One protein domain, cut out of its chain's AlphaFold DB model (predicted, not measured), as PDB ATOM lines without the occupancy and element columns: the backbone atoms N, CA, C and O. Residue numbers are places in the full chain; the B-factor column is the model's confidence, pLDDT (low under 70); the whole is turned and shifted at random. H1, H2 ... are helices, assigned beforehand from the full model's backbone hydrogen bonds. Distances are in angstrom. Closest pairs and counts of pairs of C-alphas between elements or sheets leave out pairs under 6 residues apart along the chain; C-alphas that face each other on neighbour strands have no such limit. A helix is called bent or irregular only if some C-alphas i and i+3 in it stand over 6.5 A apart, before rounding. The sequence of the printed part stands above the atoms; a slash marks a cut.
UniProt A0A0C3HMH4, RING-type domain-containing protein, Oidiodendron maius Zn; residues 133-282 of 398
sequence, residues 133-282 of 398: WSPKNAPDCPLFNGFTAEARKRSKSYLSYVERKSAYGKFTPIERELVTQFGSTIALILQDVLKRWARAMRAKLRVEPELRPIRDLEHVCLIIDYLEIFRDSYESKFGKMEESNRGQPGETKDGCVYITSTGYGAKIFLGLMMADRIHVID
ATOM      1  N   TRP A 133     243.640 129.463 111.425       89.69
ATOM      2  CA  TRP A 133     243.901 130.884 111.637       89.69
ATOM      3  C   TRP A 133     244.973 131.430 110.697       89.69
ATOM      4  O   TRP A 133     246.022 130.822 110.505       89.69
ATOM      5  N   SER A 134     244.749 132.626 110.152       85.44
ATOM      6  CA  SER A 134     245.744 133.348 109.358       85.44
ATOM      7  C   SER A 134     245.906 134.780 109.863       85.44
ATOM      8  O   SER A 134     244.899 135.445 110.128       85.44
ATOM      9  N   PRO A 135     247.138 135.326 109.891       78.88
ATOM     10  CA  PRO A 135     247.360 136.740 110.175       78.88
ATOM     11  C   PRO A 135     246.570 137.684 109.260       78.88
ATOM     12  O   PRO A 135     246.234 138.786 109.689       78.88
ATOM     13  N   LYS A 136     246.268 137.266 108.020       79.38
ATOM     14  CA  LYS A 136     245.506 138.065 107.044       79.38
ATOM     15  C   LYS A 136     244.029 138.214 107.424       79.38
ATOM     16  O   LYS A 136     243.460 139.273 107.194       79.38
ATOM     17  N   ASN A 137     243.456 137.198 108.068       76.12
ATOM     18  CA  ASN A 137     242.039 137.148 108.454       76.12
ATOM     19  C   ASN A 137     241.825 137.529 109.931       76.12
ATOM     20  O   ASN A 137     240.717 137.432 110.453       76.12
ATOM     21  N   ALA A 138     242.885 137.965 110.618       70.50
ATOM     22  CA  ALA A 138     242.864 138.317 112.034       70.50
ATOM     23  C   ALA A 138     241.822 139.383 112.456       70.50
ATOM     24  O   ALA A 138     241.435 139.356 113.626       70.50
ATOM     25  N   PRO A 139     241.381 140.333 111.598       71.88
ATOM     26  CA  PRO A 139     240.303 141.256 111.957       71.88
ATOM     27  C   PRO A 139     238.967 140.551 112.221       71.88
ATOM     28  O   PRO A 139     238.286 140.909 113.178       71.88
ATOM     29  N   ASP A 140     238.647 139.527 111.428       79.38
ATOM     30  CA  ASP A 140     237.352 138.836 111.459       79.38
ATOM     31  C   ASP A 140     237.396 137.539 112.284       79.38
ATOM     32  O   ASP A 140     236.375 137.072 112.786       79.38
ATOM     33  N   CYS A 141     238.591 136.963 112.464       85.94
ATOM     34  CA  CYS A 141     238.812 135.723 113.201       85.94
ATOM     35  C   CYS A 141     239.935 135.900 114.247       85.94
ATOM     36  O   CYS A 141     241.125 135.826 113.905       85.94
ATOM     37  N   PRO A 142     239.603 136.163 115.528       92.31
ATOM     38  CA  PRO A 142     240.611 136.249 116.581       92.31
ATOM     39  C   PRO A 142     241.265 134.882 116.819       92.31
ATOM     40  O   PRO A 142     240.616 133.847 116.702       92.31
ATOM     41  N   LEU A 143     242.546 134.877 117.201       93.38
ATOM     42  CA  LEU A 143     243.300 133.635 117.453       93.38
ATOM     43  C   LEU A 143     242.680 132.810 118.592       93.38
ATOM     44  O   LEU A 143     242.636 131.587 118.534       93.38
ATOM     45  N   PHE A 144     242.231 133.500 119.636       95.50
ATOM     46  CA  PHE A 144     241.462 132.989 120.767       95.50
ATOM     47  C   PHE A 144     240.694 134.161 121.387       95.50
ATOM     48  O   PHE A 144     240.904 135.322 121.013       95.50
ATOM     49  N   ASN A 145     239.808 133.876 122.342       95.31
ATOM     50  CA  ASN A 145     238.952 134.893 122.947       95.31
ATOM     51  C   ASN A 145     239.757 136.097 123.485       95.31
ATOM     52  O   ASN A 145     240.629 135.958 124.346       95.31
ATOM     53  N   GLY A 146     239.453 137.287 122.963       93.94
ATOM     54  CA  GLY A 146     240.094 138.553 123.329       93.94
ATOM     55  C   GLY A 146     241.359 138.923 122.540       93.94
ATOM     56  O   GLY A 146     241.725 140.100 122.526       93.94
ATOM     57  N   PHE A 147     242.014 137.993 121.834       95.19
ATOM     58  CA  PHE A 147     243.193 138.318 121.017       95.19
ATOM     59  C   PHE A 147     242.796 138.787 119.610       95.19
ATOM     60  O   PHE A 147     242.849 138.043 118.631       95.19
ATOM     61  N   THR A 148     242.384 140.053 119.527       92.75
ATOM     62  CA  THR A 148     241.925 140.722 118.298       92.75
ATOM     63  C   THR A 148     243.007 141.607 117.665       92.75
ATOM     64  O   THR A 148     244.031 141.925 118.283       92.75
ATOM     65  N   ALA A 149     242.764 142.085 116.438       91.50
ATOM     66  CA  ALA A 149     243.610 143.098 115.799       91.50
ATOM     67  C   ALA A 149     243.746 144.378 116.652       91.50
ATOM     68  O   ALA A 149     244.841 144.936 116.763       91.50
ATOM     69  N   GLU A 150     242.665 144.803 117.315       92.94
ATOM     70  CA  GLU A 150     242.679 145.963 118.212       92.94
ATOM     71  C   GLU A 150     243.489 145.691 119.489       92.94
ATOM     72  O   GLU A 150     244.290 146.531 119.902       92.94
ATOM     73  N   ALA A 151     243.388 144.493 120.077       95.00
ATOM     74  CA  ALA A 151     244.224 144.107 121.217       95.00
ATOM     75  C   ALA A 151     245.722 144.172 120.867       95.00
ATOM     76  O   ALA A 151     246.524 144.737 121.619       95.00
ATOM     77  N   ARG A 152     246.102 143.685 119.677       94.62
ATOM     78  CA  ARG A 152     247.479 143.793 119.165       94.62
ATOM     79  C   ARG A 152     247.901 145.239 118.931       94.62
ATOM     80  O   ARG A 152     249.024 145.613 119.274       94.62
ATOM     81  N   LYS A 153     247.020 146.075 118.370       95.06
ATOM     82  CA  LYS A 153     247.275 147.512 118.186       95.06
ATOM     83  C   LYS A 153     247.535 148.194 119.528       95.06
ATOM     84  O   LYS A 153     248.550 148.873 119.656       95.06
ATOM     85  N   ARG A 154     246.702 147.947 120.544       96.31
ATOM     86  CA  ARG A 154     246.893 148.463 121.911       96.31
ATOM     87  C   ARG A 154     248.208 147.992 122.532       96.31
ATOM     88  O   ARG A 154     248.914 148.814 123.115       96.31
ATOM     89  N   SER A 155     248.571 146.717 122.361       96.69
ATOM     90  CA  SER A 155     249.860 146.186 122.832       96.69
ATOM     91  C   SER A 155     251.040 146.919 122.177       96.69
ATOM     92  O   SER A 155     251.906 147.452 122.872       96.69
ATOM     93  N   LYS A 156     251.034 147.057 120.844       96.25
ATOM     94  CA  LYS A 156     252.072 147.791 120.095       96.25
ATOM     95  C   LYS A 156     252.150 149.267 120.476       96.25
ATOM     96  O   LYS A 156     253.252 149.801 120.602       96.25
ATOM     97  N   SER A 157     251.007 149.923 120.670       95.75
ATOM     98  CA  SER A 157     250.959 151.312 121.132       95.75
ATOM     99  C   SER A 157     251.625 151.445 122.497       95.75
ATOM    100  O   SER A 157     252.550 152.236 122.634       95.75
ATOM    101  N   TYR A 158     251.251 150.609 123.472       95.88
ATOM    102  CA  TYR A 158     251.890 150.594 124.790       95.88
ATOM    103  C   TYR A 158     253.414 150.421 124.684       95.88
ATOM    104  O   TYR A 158     254.167 151.213 125.243       95.88
ATOM    105  N   LEU A 159     253.880 149.438 123.909       96.19
ATOM    106  CA  LEU A 159     255.312 149.184 123.717       96.19
ATOM    107  C   LEU A 159     256.048 150.343 123.031       96.19
ATOM    108  O   LEU A 159     257.235 150.531 123.285       96.19
ATOM    109  N   SER A 160     255.362 151.109 122.177       93.81
ATOM    110  CA  SER A 160     255.937 152.279 121.504       93.81
ATOM    111  C   SER A 160     256.168 153.449 122.465       93.81
ATOM    112  O   SER A 160     257.131 154.187 122.272       93.81
ATOM    113  N   TYR A 161     255.311 153.606 123.483       90.12
ATOM    114  CA  TYR A 161     255.399 154.688 124.475       90.12
ATOM    115  C   TYR A 161     256.340 154.383 125.641       90.12
ATOM    116  O   TYR A 161     256.855 155.302 126.273       90.12
ATOM    117  N   VAL A 162     256.564 153.110 125.970       88.50
ATOM    118  CA  VAL A 162     257.440 152.769 127.092       88.50
ATOM    119  C   VAL A 162     258.901 152.988 126.698       88.50
ATOM    120  O   VAL A 162     259.490 152.192 125.973       88.50
ATOM    121  N   GLU A 163     259.514 154.029 127.261       73.31
ATOM    122  CA  GLU A 163     260.909 154.423 126.991       73.31
ATOM    123  C   GLU A 163     261.932 153.320 127.307       73.31
ATOM    124  O   GLU A 163     263.034 153.265 126.759       73.31
ATOM    125  N   ARG A 164     261.586 152.402 128.215       76.69
ATOM    126  CA  ARG A 164     262.515 151.377 128.686       76.69
ATOM    127  C   ARG A 164     262.453 150.136 127.799       76.69
ATOM    128  O   ARG A 164     261.552 149.313 127.958       76.69
ATOM    129  N   LYS A 165     263.522 149.878 127.026       78.00
ATOM    130  CA  LYS A 165     263.771 148.603 126.295       78.00
ATOM    131  C   LYS A 165     263.680 147.346 127.192       78.00
ATOM    132  O   LYS A 165     263.607 146.216 126.706       78.00
ATOM    133  N   SER A 166     263.685 147.497 128.523       82.81
ATOM    134  CA  SER A 166     263.388 146.416 129.474       82.81
ATOM    135  C   SER A 166     261.949 145.892 129.385       82.81
ATOM    136  O   SER A 166     261.704 144.746 129.757       82.81
ATOM    137  N   ALA A 167     261.007 146.708 128.902       89.62
ATOM    138  CA  ALA A 167     259.588 146.374 128.805       89.62
ATOM    139  C   ALA A 167     259.294 145.270 127.783       89.62
ATOM    140  O   ALA A 167     258.350 144.517 127.978       89.62
ATOM    141  N   TYR A 168     260.150 145.084 126.771       94.38
ATOM    142  CA  TYR A 168     259.980 144.016 125.777       94.38
ATOM    143  C   TYR A 168     260.004 142.609 126.382       94.38
ATOM    144  O   TYR A 168     259.433 141.694 125.806       94.38
ATOM    145  N   GLY A 169     260.622 142.432 127.553       96.75
ATOM    146  CA  GLY A 169     260.639 141.151 128.261       96.75
ATOM    147  C   GLY A 169     259.479 140.954 129.233       96.75
ATOM    148  O   GLY A 169     259.578 140.079 130.083       96.75
ATOM    149  N   LYS A 170     258.443 141.796 129.199       97.06
ATOM    150  CA  LYS A 170     257.269 141.728 130.081       97.06
ATOM    151  C   LYS A 170     256.001 141.714 129.236       97.06
ATOM    152  O   LYS A 170     256.000 142.277 128.141       97.06
ATOM    153  N   PHE A 171     254.932 141.131 129.767       97.94
ATOM    154  CA  PHE A 171     253.605 141.306 129.184       97.94
ATOM    155  C   PHE A 171     253.153 142.764 129.277       97.94
ATOM    156  O   PHE A 171     253.319 143.413 130.321       97.94
ATOM    157  N   THR A 172     252.552 143.263 128.201       97.62
ATOM    158  CA  THR A 172     251.759 144.496 128.238       97.62
ATOM    159  C   THR A 172     250.492 144.286 129.082       97.62
ATOM    160  O   THR A 172     250.153 143.142 129.396       97.62
ATOM    161  N   PRO A 173     249.776 145.351 129.490       97.31
ATOM    162  CA  PRO A 173     248.546 145.196 130.270       97.31
ATOM    163  C   PRO A 173     247.522 144.269 129.597       97.31
ATOM    164  O   PRO A 173     247.036 143.341 130.235       97.31
ATOM    165  N   ILE A 174     247.295 144.447 128.290       97.56
ATOM    166  CA  ILE A 174     246.357 143.613 127.527       97.56
ATOM    167  C   ILE A 174     246.854 142.169 127.380       97.56
ATOM    168  O   ILE A 174     246.084 141.230 127.535       97.56
ATOM    169  N   GLU A 175     248.155 141.958 127.150       98.19
ATOM    170  CA  GLU A 175     248.725 140.605 127.092       98.19
ATOM    171  C   GLU A 175     248.602 139.885 128.438       98.19
ATOM    172  O   GLU A 175     248.332 138.690 128.466       98.19
ATOM    173  N   ARG A 176     248.757 140.601 129.559       97.81
ATOM    174  CA  ARG A 176     248.626 140.018 130.900       97.81
ATOM    175  C   ARG A 176     247.219 139.490 131.145       97.81
ATOM    176  O   ARG A 176     247.094 138.387 131.664       97.81
ATOM    177  N   GLU A 177     246.196 140.254 130.768       97.12
ATOM    178  CA  GLU A 177     244.793 139.829 130.857       97.12
ATOM    179  C   GLU A 177     244.561 138.557 130.034       97.12
ATOM    180  O   GLU A 177     244.048 137.568 130.557       97.12
ATOM    181  N   LEU A 178     245.031 138.537 128.785       97.56
ATOM    182  CA  LEU A 178     244.901 137.376 127.902       97.56
ATOM    183  C   LEU A 178     245.614 136.137 128.452       97.56
ATOM    184  O   LEU A 178     245.058 135.042 128.416       97.56
ATOM    185  N   VAL A 179     246.813 136.310 129.012       97.56
ATOM    186  CA  VAL A 179     247.626 135.205 129.532       97.56
ATOM    187  C   VAL A 179     246.967 134.486 130.715       97.56
ATOM    188  O   VAL A 179     247.196 133.293 130.904       97.56
ATOM    189  N   THR A 180     246.102 135.157 131.487       95.75
ATOM    190  CA  THR A 180     245.382 134.515 132.606       95.75
ATOM    191  C   THR A 180     244.499 133.338 132.168       95.75
ATOM    192  O   THR A 180     244.229 132.424 132.959       95.75
ATOM    193  N   GLN A 181     244.100 133.306 130.892       96.38
ATOM    194  CA  GLN A 181     243.295 132.227 130.325       96.38
ATOM    195  C   GLN A 181     244.056 130.891 130.320       96.38
ATOM    196  O   GLN A 181     243.457 129.873 130.650       96.38
ATOM    197  N   PHE A 182     245.377 130.897 130.098       95.31
ATOM    198  CA  PHE A 182     246.204 129.681 129.978       95.31
ATOM    199  C   PHE A 182     246.585 129.016 131.312       95.31
ATOM    200  O   PHE A 182     247.198 127.953 131.324       95.31
ATOM    201  N   GLY A 183     246.264 129.640 132.448       95.38
ATOM    202  CA  GLY A 183     246.697 129.154 133.762       95.38
ATOM    203  C   GLY A 183     248.131 129.563 134.114       95.38
ATOM    204  O   GLY A 183     248.877 130.101 133.294       95.38
ATOM    205  N   SER A 184     248.508 129.359 135.378       96.56
ATOM    206  CA  SER A 184     249.761 129.876 135.945       96.56
ATOM    207  C   SER A 184     251.005 129.279 135.295       96.56
ATOM    208  O   SER A 184     251.957 130.008 135.033       96.56
ATOM    209  N   THR A 185     251.006 127.981 135.000       97.69
ATOM    210  CA  THR A 185     252.185 127.294 134.459       97.69
ATOM    211  C   THR A 185     252.532 127.783 133.062       97.69
ATOM    212  O   THR A 185     253.656 128.230 132.834       97.69
ATOM    213  N   ILE A 186     251.567 127.792 132.136       97.88
ATOM    214  CA  ILE A 186     251.795 128.301 130.778       97.88
ATOM    215  C   ILE A 186     252.157 129.791 130.830       97.88
ATOM    216  O   ILE A 186     253.092 130.214 130.154       97.88
ATOM    217  N   ALA A 187     251.498 130.582 131.686       98.00
ATOM    218  CA  ALA A 187     251.839 131.991 131.883       98.00
ATOM    219  C   ALA A 187     253.303 132.200 132.312       98.00
ATOM    220  O   ALA A 187     253.973 133.101 131.800       98.00
ATOM    221  N   LEU A 188     253.813 131.364 133.224       98.38
ATOM    222  CA  LEU A 188     255.207 131.402 133.672       98.38
ATOM    223  C   LEU A 188     256.177 131.022 132.550       98.38
ATOM    224  O   LEU A 188     257.176 131.720 132.368       98.38
ATOM    225  N   ILE A 189     255.867 129.981 131.769       98.62
ATOM    226  CA  ILE A 189     256.685 129.568 130.618       98.62
ATOM    227  C   ILE A 189     256.735 130.696 129.575       98.62
ATOM    228  O   ILE A 189     257.821 131.124 129.184       98.62
ATOM    229  N   LEU A 190     255.578 131.241 129.178       98.62
ATOM    230  CA  LEU A 190     255.482 132.366 128.239       98.62
ATOM    231  C   LEU A 190     256.323 133.564 128.710       98.62
ATOM    232  O   LEU A 190     257.080 134.147 127.932       98.62
ATOM    233  N   GLN A 191     256.213 133.923 129.991       98.50
ATOM    234  CA  GLN A 191     256.924 135.058 130.572       98.50
ATOM    235  C   GLN A 191     258.439 134.818 130.632       98.50
ATOM    236  O   GLN A 191     259.214 135.744 130.365       98.50
ATOM    237  N   ASP A 192     258.885 133.611 130.977       98.62
ATOM    238  CA  ASP A 192     260.309 133.277 131.006       98.62
ATOM    239  C   ASP A 192     260.919 133.328 129.601       98.62
ATOM    240  O   ASP A 192     261.903 134.041 129.377       98.62
ATOM    241  N   VAL A 193     260.287 132.675 128.623       98.62
ATOM    242  CA  VAL A 193     260.775 132.650 127.238       98.62
ATOM    243  C   VAL A 193     260.804 134.057 126.644       98.62
ATOM    244  O   VAL A 193     261.831 134.470 126.105       98.62
ATOM    245  N   LEU A 194     259.743 134.849 126.829       98.62
ATOM    246  CA  LEU A 194     259.701 136.240 126.372       98.62
ATOM    247  C   LEU A 194     260.820 137.089 126.998       98.62
ATOM    248  O   LEU A 194     261.441 137.918 126.326       98.62
ATOM    249  N   LYS A 195     261.121 136.879 128.285       98.25
ATOM    250  CA  LYS A 195     262.201 137.581 128.992       98.25
ATOM    251  C   LYS A 195     263.578 137.197 128.449       98.25
ATOM    252  O   LYS A 195     264.427 138.085 128.297       98.25
ATOM    253  N   ARG A 196     263.811 135.909 128.168       98.38
ATOM    254  CA  ARG A 196     265.068 135.419 127.579       98.38
ATOM    255  C   ARG A 196     265.237 135.939 126.151       98.38
ATOM    256  O   ARG A 196     266.274 136.539 125.867       98.38
ATOM    257  N   TRP A 197     264.200 135.836 125.320       97.94
ATOM    258  CA  TRP A 197     264.176 136.397 123.968       97.94
ATOM    259  C   TRP A 197     264.488 137.895 123.978       97.94
ATOM    260  O   TRP A 197     265.396 138.352 123.289       97.94
ATOM    261  N   ALA A 198     263.834 138.673 124.847       96.94
ATOM    262  CA  ALA A 198     264.069 140.114 124.932       96.94
ATOM    263  C   ALA A 198     265.505 140.459 125.363       96.94
ATOM    264  O   ALA A 198     266.024 141.518 125.010       96.94
ATOM    265  N   ARG A 199     266.166 139.593 126.145       96.69
ATOM    266  CA  ARG A 199     267.587 139.752 126.486       96.69
ATOM    267  C   ARG A 199     268.472 139.519 125.261       96.69
ATOM    268  O   ARG A 199     269.329 140.364 125.012       96.69
ATOM    269  N   ALA A 200     268.249 138.442 124.510       96.06
ATOM    270  CA  ALA A 200     268.993 138.164 123.283       96.06
ATOM    271  C   ALA A 200     268.774 139.252 122.227       96.06
ATOM    272  O   ALA A 200     269.738 139.787 121.686       96.06
ATOM    273  N   MET A 201     267.526 139.686 122.033       94.56
ATOM    274  CA  MET A 201     267.194 140.783 121.128       94.56
ATOM    275  C   MET A 201     267.921 142.075 121.521       94.56
ATOM    276  O   MET A 201     268.511 142.733 120.674       94.56
ATOM    277  N   ARG A 202     267.969 142.431 122.813       92.75
ATOM    278  CA  ARG A 202     268.753 143.597 123.268       92.75
ATOM    279  C   ARG A 202     270.253 143.443 123.028       92.75
ATOM    280  O   ARG A 202     270.893 144.440 122.715       92.75
ATOM    281  N   ALA A 203     270.815 142.250 123.209       93.31
ATOM    282  CA  ALA A 203     272.225 142.003 122.919       93.31
ATOM    283  C   ALA A 203     272.513 142.197 121.422       93.31
ATOM    284  O   ALA A 203     273.449 142.912 121.075       93.31
ATOM    285  N   LYS A 204     271.641 141.671 120.556       91.62
ATOM    286  CA  LYS A 204     271.719 141.856 119.103       91.62
ATOM    287  C   LYS A 204     271.603 143.331 118.699       91.62
ATOM    288  O   LYS A 204     272.453 143.854 117.990       91.62
ATOM    289  N   LEU A 205     270.629 144.052 119.251       89.31
ATOM    290  CA  LEU A 205     270.429 145.480 118.970       89.31
ATOM    291  C   LEU A 205     271.562 146.392 119.472       89.31
ATOM    292  O   LEU A 205     271.611 147.542 119.052       89.31
ATOM    293  N   ARG A 206     272.422 145.932 120.391       89.94
ATOM    294  CA  ARG A 206     273.587 146.703 120.869       89.94
ATOM    295  C   ARG A 206     274.760 146.668 119.898       89.94
ATOM    296  O   ARG A 206     275.545 147.606 119.897       89.94
ATOM    297  N   VAL A 207     274.902 145.582 119.141       89.69
ATOM    298  CA  VAL A 207     275.989 145.420 118.165       89.69
ATOM    299  C   VAL A 207     275.580 145.890 116.771       89.69
ATOM    300  O   VAL A 207     276.431 146.219 115.953       89.69
ATOM    301  N   GLU A 208     274.278 145.946 116.494       86.00
ATOM    302  CA  GLU A 208     273.759 146.521 115.259       86.00
ATOM    303  C   GLU A 208     273.764 148.056 115.287       86.00
ATOM    304  O   GLU A 208     273.376 148.644 116.300       86.00
ATOM    305  N   PRO A 209     274.077 148.719 114.156       84.94
ATOM    306  CA  PRO A 209     273.887 150.159 114.025       84.94
ATOM    307  C   PRO A 209     272.437 150.546 114.340       84.94
ATOM    308  O   PRO A 209     271.500 149.977 113.778       84.94
ATOM    309  N   GLU A 210     272.243 151.522 115.231       84.38
ATOM    310  CA  GLU A 210     270.917 151.875 115.761       84.38
ATOM    311  C   GLU A 210     269.917 152.274 114.671       84.38
ATOM    312  O   GLU A 210     268.725 152.015 114.803       84.38
ATOM    313  N   LEU A 211     270.407 152.855 113.581       84.56
ATOM    314  CA  LEU A 211     269.593 153.404 112.500       84.56
ATOM    315  C   LEU A 211     269.360 152.398 111.373       84.56
ATOM    316  O   LEU A 211     268.560 152.644 110.475       84.56
ATOM    317  N   ARG A 212     270.003 151.229 111.421       83.75
ATOM    318  CA  ARG A 212     269.836 150.216 110.386       83.75
ATOM    319  C   ARG A 212     268.454 149.555 110.496       83.75
ATOM    320  O   ARG A 212     268.066 149.145 111.596       83.75
ATOM    321  N   PRO A 213     267.716 149.411 109.376       85.56
ATOM    322  CA  PRO A 213     266.458 148.677 109.379       85.56
ATOM    323  C   PRO A 213     266.654 147.244 109.877       85.56
ATOM    324  O   PRO A 213     267.688 146.611 109.633       85.56
ATOM    325  N   ILE A 214     265.651 146.759 110.599       86.25
ATOM    326  CA  ILE A 214     265.605 145.388 111.103       86.25
ATOM    327  C   ILE A 214     265.508 144.432 109.907       86.25
ATOM    328  O   ILE A 214     264.717 144.646 108.994       86.25
ATOM    329  N   ARG A 215     266.348 143.390 109.883       83.06
ATOM    330  CA  ARG A 215     266.364 142.396 108.798       83.06
ATOM    331  C   ARG A 215     265.429 141.241 109.122       83.06
ATOM    332  O   ARG A 215     265.798 140.383 109.922       83.06
ATOM    333  N   ASP A 216     264.271 141.194 108.472       79.62
ATOM    334  CA  ASP A 216     263.192 140.239 108.766       79.62
ATOM    335  C   ASP A 216     263.681 138.800 108.994       79.62
ATOM    336  O   ASP A 216     263.412 138.221 110.047       79.62
ATOM    337  N   LEU A 217     264.487 138.256 108.075       82.50
ATOM    338  CA  LEU A 217     264.959 136.869 108.147       82.50
ATOM    339  C   LEU A 217     265.731 136.563 109.439       82.50
ATOM    340  O   LEU A 217     265.474 135.560 110.099       82.50
ATOM    341  N   GLU A 218     266.654 137.439 109.839       80.88
ATOM    342  CA  GLU A 218     267.507 137.158 110.994       80.88
ATOM    343  C   GLU A 218     266.747 137.254 112.326       80.88
ATOM    344  O   GLU A 218     267.173 136.678 113.328       80.88
ATOM    345  N   HIS A 219     265.649 138.014 112.373       86.06
ATOM    346  CA  HIS A 219     264.809 138.105 113.568       86.06
ATOM    347  C   HIS A 219     263.740 137.012 113.607       86.06
ATOM    348  O   HIS A 219     263.361 136.592 114.700       86.06
ATOM    349  N   VAL A 220     263.313 136.501 112.448       89.44
ATOM    350  CA  VAL A 220     262.485 135.291 112.354       89.44
ATOM    351  C   VAL A 220     263.243 134.085 112.906       89.44
ATOM    352  O   VAL A 220     262.688 133.384 113.748       89.44
ATOM    353  N   CYS A 221     264.517 133.891 112.540       91.69
ATOM    354  CA  CYS A 221     265.347 132.826 113.123       91.69
ATOM    355  C   CYS A 221     265.395 132.920 114.655       91.69
ATOM    356  O   CYS A 221     265.146 131.938 115.343       91.69
ATOM    357  N   LEU A 222     265.596 134.131 115.192       94.25
ATOM    358  CA  LEU A 222     265.600 134.342 116.639       94.25
ATOM    359  C   LEU A 222     264.247 134.005 117.284       94.25
ATOM    360  O   LEU A 222     264.218 133.471 118.385       94.25
ATOM    361  N   ILE A 223     263.116 134.323 116.647       95.81
ATOM    362  CA  ILE A 223     261.804 133.903 117.163       95.81
ATOM    363  C   ILE A 223     261.725 132.376 117.206       95.81
ATOM    364  O   ILE A 223     261.358 131.835 118.246       95.81
ATOM    365  N   ILE A 224     262.086 131.699 116.111       94.56
ATOM    366  CA  ILE A 224     262.023 130.236 115.998       94.56
ATOM    367  C   ILE A 224     262.829 129.579 117.123       94.56
ATOM    368  O   ILE A 224     262.263 128.778 117.861       94.56
ATOM    369  N   ASP A 225     264.078 129.999 117.348       95.44
ATOM    370  CA  ASP A 225     264.934 129.458 118.415       95.44
ATOM    371  C   ASP A 225     264.259 129.525 119.798       95.44
ATOM    372  O   ASP A 225     264.318 128.590 120.598       95.44
ATOM    373  N   TYR A 226     263.572 130.632 120.091       97.69
ATOM    374  CA  TYR A 226     262.882 130.811 121.369       97.69
ATOM    375  C   TYR A 226     261.525 130.100 121.436       97.69
ATOM    376  O   TYR A 226     261.095 129.728 122.530       97.69
ATOM    377  N   LEU A 227     260.864 129.862 120.304       96.94
ATOM    378  CA  LEU A 227     259.675 129.013 120.247       96.94
ATOM    379  C   LEU A 227     260.007 127.537 120.505       96.94
ATOM    380  O   LEU A 227     259.169 126.822 121.054       96.94
ATOM    381  N   GLU A 228     261.219 127.091 120.184       96.00
ATOM    382  CA  GLU A 228     261.694 125.749 120.540       96.00
ATOM    383  C   GLU A 228     261.944 125.634 122.050       96.00
ATOM    384  O   GLU A 228     261.463 124.696 122.674       96.00
ATOM    385  N   ILE A 229     262.538 126.657 122.681       97.75
ATOM    386  CA  ILE A 229     262.659 126.717 124.152       97.75
ATOM    387  C   ILE A 229     261.276 126.675 124.823       97.75
ATOM    388  O   ILE A 229     261.111 126.036 125.866       97.75
ATOM    389  N   PHE A 230     260.280 127.360 124.248       98.25
ATOM    390  CA  PHE A 230     258.898 127.273 124.722       98.25
ATOM    391  C   PHE A 230     258.359 125.847 124.622       98.25
ATOM    392  O   PHE A 230     257.820 125.357 125.613       98.25
ATOM    393  N   ARG A 231     258.518 125.189 123.463       96.69
ATOM    394  CA  ARG A 231     258.079 123.802 123.273       96.69
ATOM    395  C   ARG A 231     258.718 122.902 124.321       96.69
ATOM    396  O   ARG A 231     257.986 122.266 125.063       96.69
ATOM    397  N   ASP A 232     260.040 122.914 124.450       97.12
ATOM    398  CA  ASP A 232     260.752 122.030 125.376       97.12
ATOM    399  C   ASP A 232     260.308 122.265 126.833       97.12
ATOM    400  O   ASP A 232     260.080 121.324 127.596       97.12
ATOM    401  N   SER A 233     260.101 123.532 127.214       98.25
ATOM    402  CA  SER A 233     259.594 123.892 128.544       98.25
ATOM    403  C   SER A 233     258.159 123.404 128.763       98.25
ATOM    404  O   SER A 233     257.848 122.889 129.835       98.25
ATOM    405  N   TYR A 234     257.287 123.546 127.763       97.81
ATOM    406  CA  TYR A 234     255.911 123.057 127.813       97.81
ATOM    407  C   TYR A 234     255.866 121.528 127.887       97.81
ATOM    408  O   TYR A 234     255.214 120.975 128.771       97.81
ATOM    409  N   GLU A 235     256.597 120.837 127.014       96.62
ATOM    410  CA  GLU A 235     256.584 119.377 126.924       96.62
ATOM    411  C   GLU A 235     257.181 118.713 128.165       96.62
ATOM    412  O   GLU A 235     256.703 117.662 128.585       96.62
ATOM    413  N   SER A 236     258.133 119.371 128.836       97.38
ATOM    414  CA  SER A 236     258.632 118.920 130.143       97.38
ATOM    415  C   SER A 236     257.569 118.926 131.251       97.38
ATOM    416  O   SER A 236     257.733 118.247 132.263       97.38
ATOM    417  N   LYS A 237     256.495 119.712 131.086       98.00
ATOM    418  CA  LYS A 237     255.429 119.894 132.080       98.00
ATOM    419  C   LYS A 237     254.156 119.142 131.747       98.00
ATOM    420  O   LYS A 237     253.524 118.610 132.654       98.00
ATOM    421  N   PHE A 238     253.787 119.123 130.473       97.44
ATOM    422  CA  PHE A 238     252.498 118.622 130.007       97.44
ATOM    423  C   PHE A 238     252.613 117.385 129.116       97.44
ATOM    424  O   PHE A 238     251.587 116.793 128.822       97.44
ATOM    425  N   GLY A 239     253.815 116.984 128.691       96.50
ATOM    426  CA  GLY A 239     254.007 115.972 127.650       96.50
ATOM    427  C   GLY A 239     254.007 116.572 126.240       96.50
ATOM    428  O   GLY A 239     253.787 117.772 126.056       96.50
ATOM    429  N   LYS A 240     254.288 115.737 125.233       94.88
ATOM    430  CA  LYS A 240     254.444 116.170 123.831       94.88
ATOM    431  C   LYS A 240     253.207 116.908 123.327       94.88
ATOM    432  O   LYS A 240     252.099 116.392 123.463       94.88
ATOM    433  N   MET A 241     253.396 118.088 122.735       92.25
ATOM    434  CA  MET A 241     252.273 118.915 122.270       92.25
ATOM    435  C   MET A 241     251.752 118.517 120.890       92.25
ATOM    436  O   MET A 241     250.569 118.708 120.616       92.25
ATOM    437  N   GLU A 242     252.629 117.989 120.032       86.31
ATOM    438  CA  GLU A 242     252.346 117.632 118.640       86.31
ATOM    439  C   GLU A 242     253.163 116.395 118.223       86.31
ATOM    440  O   GLU A 242     254.228 116.110 118.779       86.31
ATOM    441  N   GLU A 243     252.680 115.651 117.227       79.81
ATOM    442  CA  GLU A 243     253.442 114.565 116.602       79.81
ATOM    443  C   GLU A 243     254.489 115.138 115.631       79.81
ATOM    444  O   GLU A 243     254.162 115.920 114.742       79.81
ATOM    445  N   SER A 244     255.744 114.689 115.729       64.19
ATOM    446  CA  SER A 244     256.868 115.174 114.903       64.19
ATOM    447  C   SER A 244     256.728 114.914 113.392       64.19
ATOM    448  O   SER A 244     257.537 115.412 112.615       64.19
ATOM    449  N   ASN A 245     255.730 114.127 112.974       51.62
ATOM    450  CA  ASN A 245     255.525 113.706 111.587       51.62
ATOM    451  C   ASN A 245     254.560 114.610 110.796       51.62
ATOM    452  O   ASN A 245     254.453 114.442 109.581       51.62
ATOM    453  N   ARG A 246     253.866 115.562 111.439       51.31
ATOM    454  CA  ARG A 246     253.039 116.567 110.748       51.31
ATOM    455  C   ARG A 246     253.869 117.816 110.455       51.31
ATOM    456  O   ARG A 246     253.684 118.844 111.094       51.31
ATOM    457  N   GLY A 247     254.799 117.691 109.510       45.88
ATOM    458  CA  GLY A 247     255.499 118.839 108.951       45.88
ATOM    459  C   GLY A 247     256.349 119.644 109.923       45.88
ATOM    460  O   GLY A 247     256.417 119.402 111.123       45.88
ATOM    461  N   GLN A 248     257.044 120.640 109.392       44.47
ATOM    462  CA  GLN A 248     257.696 121.629 110.242       44.47
ATOM    463  C   GLN A 248     256.639 122.423 111.035       44.47
ATOM    464  O   GLN A 248     255.521 122.599 110.544       44.47
ATOM    465  N   PRO A 249     256.979 122.958 112.224       43.09
ATOM    466  CA  PRO A 249     256.116 123.887 112.944       43.09
ATOM    467  C   PRO A 249     255.603 124.978 111.996       43.09
ATOM    468  O   PRO A 249     256.397 125.731 111.432       43.09
ATOM    469  N   GLY A 250     254.285 125.060 111.814       50.81
ATOM    470  CA  GLY A 250     253.676 126.008 110.884       50.81
ATOM    471  C   GLY A 250     253.538 125.521 109.442       50.81
ATOM    472  O   GLY A 250     253.657 126.351 108.543       50.81
ATOM    473  N   GLU A 251     253.246 124.237 109.192       54.97
ATOM    474  CA  GLU A 251     252.674 123.816 107.905       54.97
ATOM    475  C   GLU A 251     251.418 124.647 107.606       54.97
ATOM    476  O   GLU A 251     250.315 124.391 108.093       54.97
ATOM    477  N   THR A 252     251.608 125.717 106.837       61.47
ATOM    478  CA  THR A 252     250.517 126.564 106.395       61.47
ATOM    479  C   THR A 252     249.901 125.932 105.166       61.47
ATOM    480  O   THR A 252     250.512 125.961 104.095       61.47
ATOM    481  N   LYS A 253     248.679 125.417 105.278       67.12
ATOM    482  CA  LYS A 253     247.870 125.157 104.087       67.12
ATOM    483  C   LYS A 253     247.208 126.473 103.704       67.12
ATOM    484  O   LYS A 253     246.544 127.089 104.534       67.12
ATOM    485  N   ASP A 254     247.469 126.950 102.493       72.88
ATOM    486  CA  ASP A 254     246.865 128.176 101.954       72.88
ATOM    487  C   ASP A 254     247.098 129.443 102.814       72.88
ATOM    488  O   ASP A 254     246.311 130.387 102.810       72.88
ATOM    489  N   GLY A 255     248.210 129.490 103.563       78.62
ATOM    490  CA  GLY A 255     248.540 130.612 104.453       78.62
ATOM    491  C   GLY A 255     247.779 130.629 105.787       78.62
ATOM    492  O   GLY A 255     247.826 131.641 106.496       78.62
ATOM    493  N   CYS A 256     247.100 129.533 106.130       82.94
ATOM    494  CA  CYS A 256     246.447 129.313 107.416       82.94
ATOM    495  C   CYS A 256     247.212 128.289 108.259       82.94
ATOM    496  O   CYS A 256     247.684 127.277 107.749       82.94
ATOM    497  N   VAL A 257     247.299 128.547 109.560       85.75
ATOM    498  CA  VAL A 257     247.863 127.648 110.567       85.75
ATOM    499  C   VAL A 257     246.724 126.876 111.226       85.75
ATOM    500  O   VAL A 257     245.735 127.484 111.642       85.75
ATOM    501  N   TYR A 258     246.875 125.558 111.340       86.56
ATOM    502  CA  TYR A 258     245.903 124.691 112.006       86.56
ATOM    503  C   TYR A 258     246.288 124.482 113.461       86.56
ATOM    504  O   TYR A 258     247.379 123.990 113.736       86.56
ATOM    505  N   ILE A 259     245.415 124.864 114.389       88.94
ATOM    506  CA  ILE A 259     245.705 124.827 115.823       88.94
ATOM    507  C   ILE A 259     244.972 123.651 116.453       88.94
ATOM    508  O   ILE A 259     243.748 123.648 116.534       88.94
ATOM    509  N   THR A 260     245.735 122.659 116.904       86.00
ATOM    510  CA  THR A 260     245.213 121.379 117.410       86.00
ATOM    511  C   THR A 260     245.276 121.248 118.930       86.00
ATOM    512  O   THR A 260     244.627 120.371 119.488       86.00
ATOM    513  N   SER A 261     246.043 122.103 119.612       91.38
ATOM    514  CA  SER A 261     246.220 122.040 121.064       91.38
ATOM    515  C   SER A 261     246.410 123.413 121.696       91.38
ATOM    516  O   SER A 261     246.870 124.370 121.060       91.38
ATOM    517  N   THR A 262     246.118 123.498 122.996       94.25
ATOM    518  CA  THR A 262     246.374 124.704 123.794       94.25
ATOM    519  C   THR A 262     247.859 125.074 123.798       94.25
ATOM    520  O   THR A 262     248.208 126.252 123.673       94.25
ATOM    521  N   GLY A 263     248.747 124.078 123.906       95.25
ATOM    522  CA  GLY A 263     250.196 124.276 123.867       95.25
ATOM    523  C   GLY A 263     250.670 124.901 122.556       95.25
ATOM    524  O   GLY A 263     251.417 125.883 122.574       95.25
ATOM    525  N   TYR A 264     250.183 124.397 121.420       93.44
ATOM    526  CA  TYR A 264     250.547 124.935 120.112       93.44
ATOM    527  C   TYR A 264     249.965 126.335 119.870       93.44
ATOM    528  O   TYR A 264     250.678 127.247 119.442       93.44
ATOM    529  N   GLY A 265     248.705 126.564 120.250       94.88
ATOM    530  CA  GLY A 265     248.104 127.898 120.197       94.88
ATOM    531  C   GLY A 265     248.872 128.927 121.039       94.88
ATOM    532  O   GLY A 265     249.124 130.049 120.587       94.88
ATOM    533  N   ALA A 266     249.329 128.540 122.235       97.25
ATOM    534  CA  ALA A 266     250.173 129.378 123.085       97.25
ATOM    535  C   ALA A 266     251.558 129.650 122.458       97.25
ATOM    536  O   ALA A 266     252.052 130.779 122.557       97.25
ATOM    537  N   LYS A 267     252.153 128.668 121.757       96.06
ATOM    538  CA  LYS A 267     253.394 128.837 120.969       96.06
ATOM    539  C   LYS A 267     253.209 129.903 119.879       96.06
ATOM    540  O   LYS A 267     254.022 130.823 119.778       96.06
ATOM    541  N   ILE A 268     252.112 129.843 119.117       94.50
ATOM    542  CA  ILE A 268     251.778 130.843 118.081       94.50
ATOM    543  C   ILE A 268     251.593 132.229 118.706       94.50
ATOM    544  O   ILE A 268     252.177 133.211 118.238       94.50
ATOM    545  N   PHE A 269     250.821 132.318 119.791       97.12
ATOM    546  CA  PHE A 269     250.596 133.569 120.514       97.12
ATOM    547  C   PHE A 269     251.913 134.205 120.993       97.12
ATOM    548  O   PHE A 269     252.122 135.407 120.814       97.12
ATOM    549  N   LEU A 270     252.844 133.403 121.523       98.25
ATOM    550  CA  LEU A 270     254.178 133.861 121.913       98.25
ATOM    551  C   LEU A 270     254.979 134.417 120.730       98.25
ATOM    552  O   LEU A 270     255.578 135.491 120.846       98.25
ATOM    553  N   GLY A 271     254.957 133.726 119.589       96.69
ATOM    554  CA  GLY A 271     255.628 134.175 118.369       96.69
ATOM    555  C   GLY A 271     255.094 135.527 117.890       96.69
ATOM    556  O   GLY A 271     255.870 136.433 117.582       96.69
ATOM    557  N   LEU A 272     253.771 135.714 117.927       95.50
ATOM    558  CA  LEU A 272     253.131 136.987 117.581       95.50
ATOM    559  C   LEU A 272     253.508 138.113 118.553       95.50
ATOM    560  O   LEU A 272     253.760 139.233 118.104       95.50
ATOM    561  N   MET A 273     253.613 137.833 119.857       97.38
ATOM    562  CA  MET A 273     254.090 138.811 120.845       97.38
ATOM    563  C   MET A 273     255.524 139.279 120.553       97.38
ATOM    564  O   MET A 273     255.822 140.472 120.694       97.38
ATOM    565  N   MET A 274     256.415 138.368 120.154       97.62
ATOM    566  CA  MET A 274     257.795 138.698 119.775       97.62
ATOM    567  C   MET A 274     257.849 139.483 118.458       97.62
ATOM    568  O   MET A 274     258.538 140.502 118.379       97.62
ATOM    569  N   ALA A 275     257.069 139.072 117.455       95.44
ATOM    570  CA  ALA A 275     256.964 139.767 116.174       95.44
ATOM    571  C   ALA A 275     256.436 141.203 116.340       95.44
ATOM    572  O   ALA A 275     256.999 142.145 115.785       95.44
ATOM    573  N   ASP A 276     255.407 141.407 117.169       95.38
ATOM    574  CA  ASP A 276     254.877 142.744 117.454       95.38
ATOM    575  C   ASP A 276     255.919 143.653 118.118       95.38
ATOM    576  O   ASP A 276     255.993 144.841 117.799       95.38
ATOM    577  N   ARG A 277     256.780 143.106 118.985       96.06
ATOM    578  CA  ARG A 277     257.902 143.851 119.577       96.06
ATOM    579  C   ARG A 277     258.949 144.226 118.529       96.06
ATOM    580  O   ARG A 277     259.416 145.360 118.548       96.06
ATOM    581  N   ILE A 278     259.280 143.332 117.595       94.62
ATOM    582  CA  ILE A 278     260.185 143.640 116.473       94.62
ATOM    583  C   ILE A 278     259.615 144.774 115.617       94.62
ATOM    584  O   ILE A 278     260.325 145.740 115.348       94.62
ATOM    585  N   HIS A 279     258.326 144.719 115.272       93.44
ATOM    586  CA  HIS A 279     257.664 145.789 114.518       93.44
ATOM    587  C   HIS A 279     257.718 147.140 115.239       93.44
ATOM    588  O   HIS A 279     257.925 148.172 114.604       93.44
ATOM    589  N   VAL A 280     257.534 147.152 116.562       94.44
ATOM    590  CA  VAL A 280     257.653 148.382 117.360       94.44
ATOM    591  C   VAL A 280     259.076 148.935 117.301       94.44
ATOM    592  O   VAL A 280     259.247 150.136 117.105       94.44
ATOM    593  N   ILE A 281     260.090 148.075 117.418       93.06
ATOM    594  CA  ILE A 281     261.496 148.493 117.360       93.06
ATOM    595  C   ILE A 281     261.838 149.041 115.970       93.06
ATOM    596  O   ILE A 281     262.432 150.115 115.880       93.06
ATOM    597  N   ASP A 282     261.431 148.369 114.886       92.62
ATOM    598  CA  ASP A 282     261.673 148.863 113.522       92.62
ATOM    599  C   ASP A 282     260.972 150.204 113.277       92.62
ATOM    600  O   ASP A 282     261.571 151.139 112.743       92.62
TER     601      ASP A 282
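AT A GLANCE: This is residues 133 to 282 of the 398 residues of the protein "RING-type domain-containing protein" of Oidiodendron maius Zn (UniProt A0A0C3HMH4). Three long helices, H3b, H4 and H5, make an up-and-down bundle, each running against the one before it, with H5 through the middle of the domain. H1 packs on H5 on the side away from H4, H3a packs on H1, and short H2 packs on H3b; from the long link between H4 and H5, residues 243 to 248 stick out. The printed part has 150 residues with five named helices, H1 to H5 in order, and no named strand: all helix. It is compact, with a radius of gyration of the C-alphas of 15.2 A and spans of 41 by 34 by 29 A.

IN THESE COORDINATES: After residues 133 to 148, with no named element, find C-alpha 149 at (243.610, 143.098, 115.799); from there H1 runs to residue 161, 18.7 A. H2, residues 165 to 169, 8.3 A long, is neither bent nor irregular, but only just: C-alphas 166 and 169 are 6.1 A apart. H3, residues 173 to 207, was assigned as one helix by its hydrogen bonds but is bent, with C-alphas 181 and 184 8.9 A apart; its arms are H3a, residues 173 to 181, 14.0 A, and H3b, residues 184 to 207, 35.3 A. H4, residues 216 to 238, measures 32.1 A; H5, residues 262 to 282, 30.4 A, ends at (261.673, 148.863, 113.522).

HOW THE PARTS SIT: Look at Val 193 and Phe 230, the closest C-alphas of the hairpin H3b and H4, 6.2 A apart, at a shallow tilt of 27 degrees. H4 and H5, also a hairpin, touch at Ile 223 and Gly 271, C-alphas 6.3 A apart. H5 touches H1 with residues 276 to 281 alone, at a steep tilt of 45 degrees; the closest C-alphas are those of Ser 160 and Val 280, 5.9 A. Every O i to N i+4 pair is within hydrogen-bond range in H1 and H5, but 4 of 5 in H3a, 19 of 20 in H3b, 17 of 19 in H4 and 0 of 1 in H2, where 1 of 2 O i to N i+3 pairs is.

THE WHOLE: The two farthest C-alphas, of Glu 163 and Asn 245, are 43.9 A apart. The printed part has no cut; the link from H4 to H5 is long, 23 residues, and there residues 244 to 253 have pLDDT under 70.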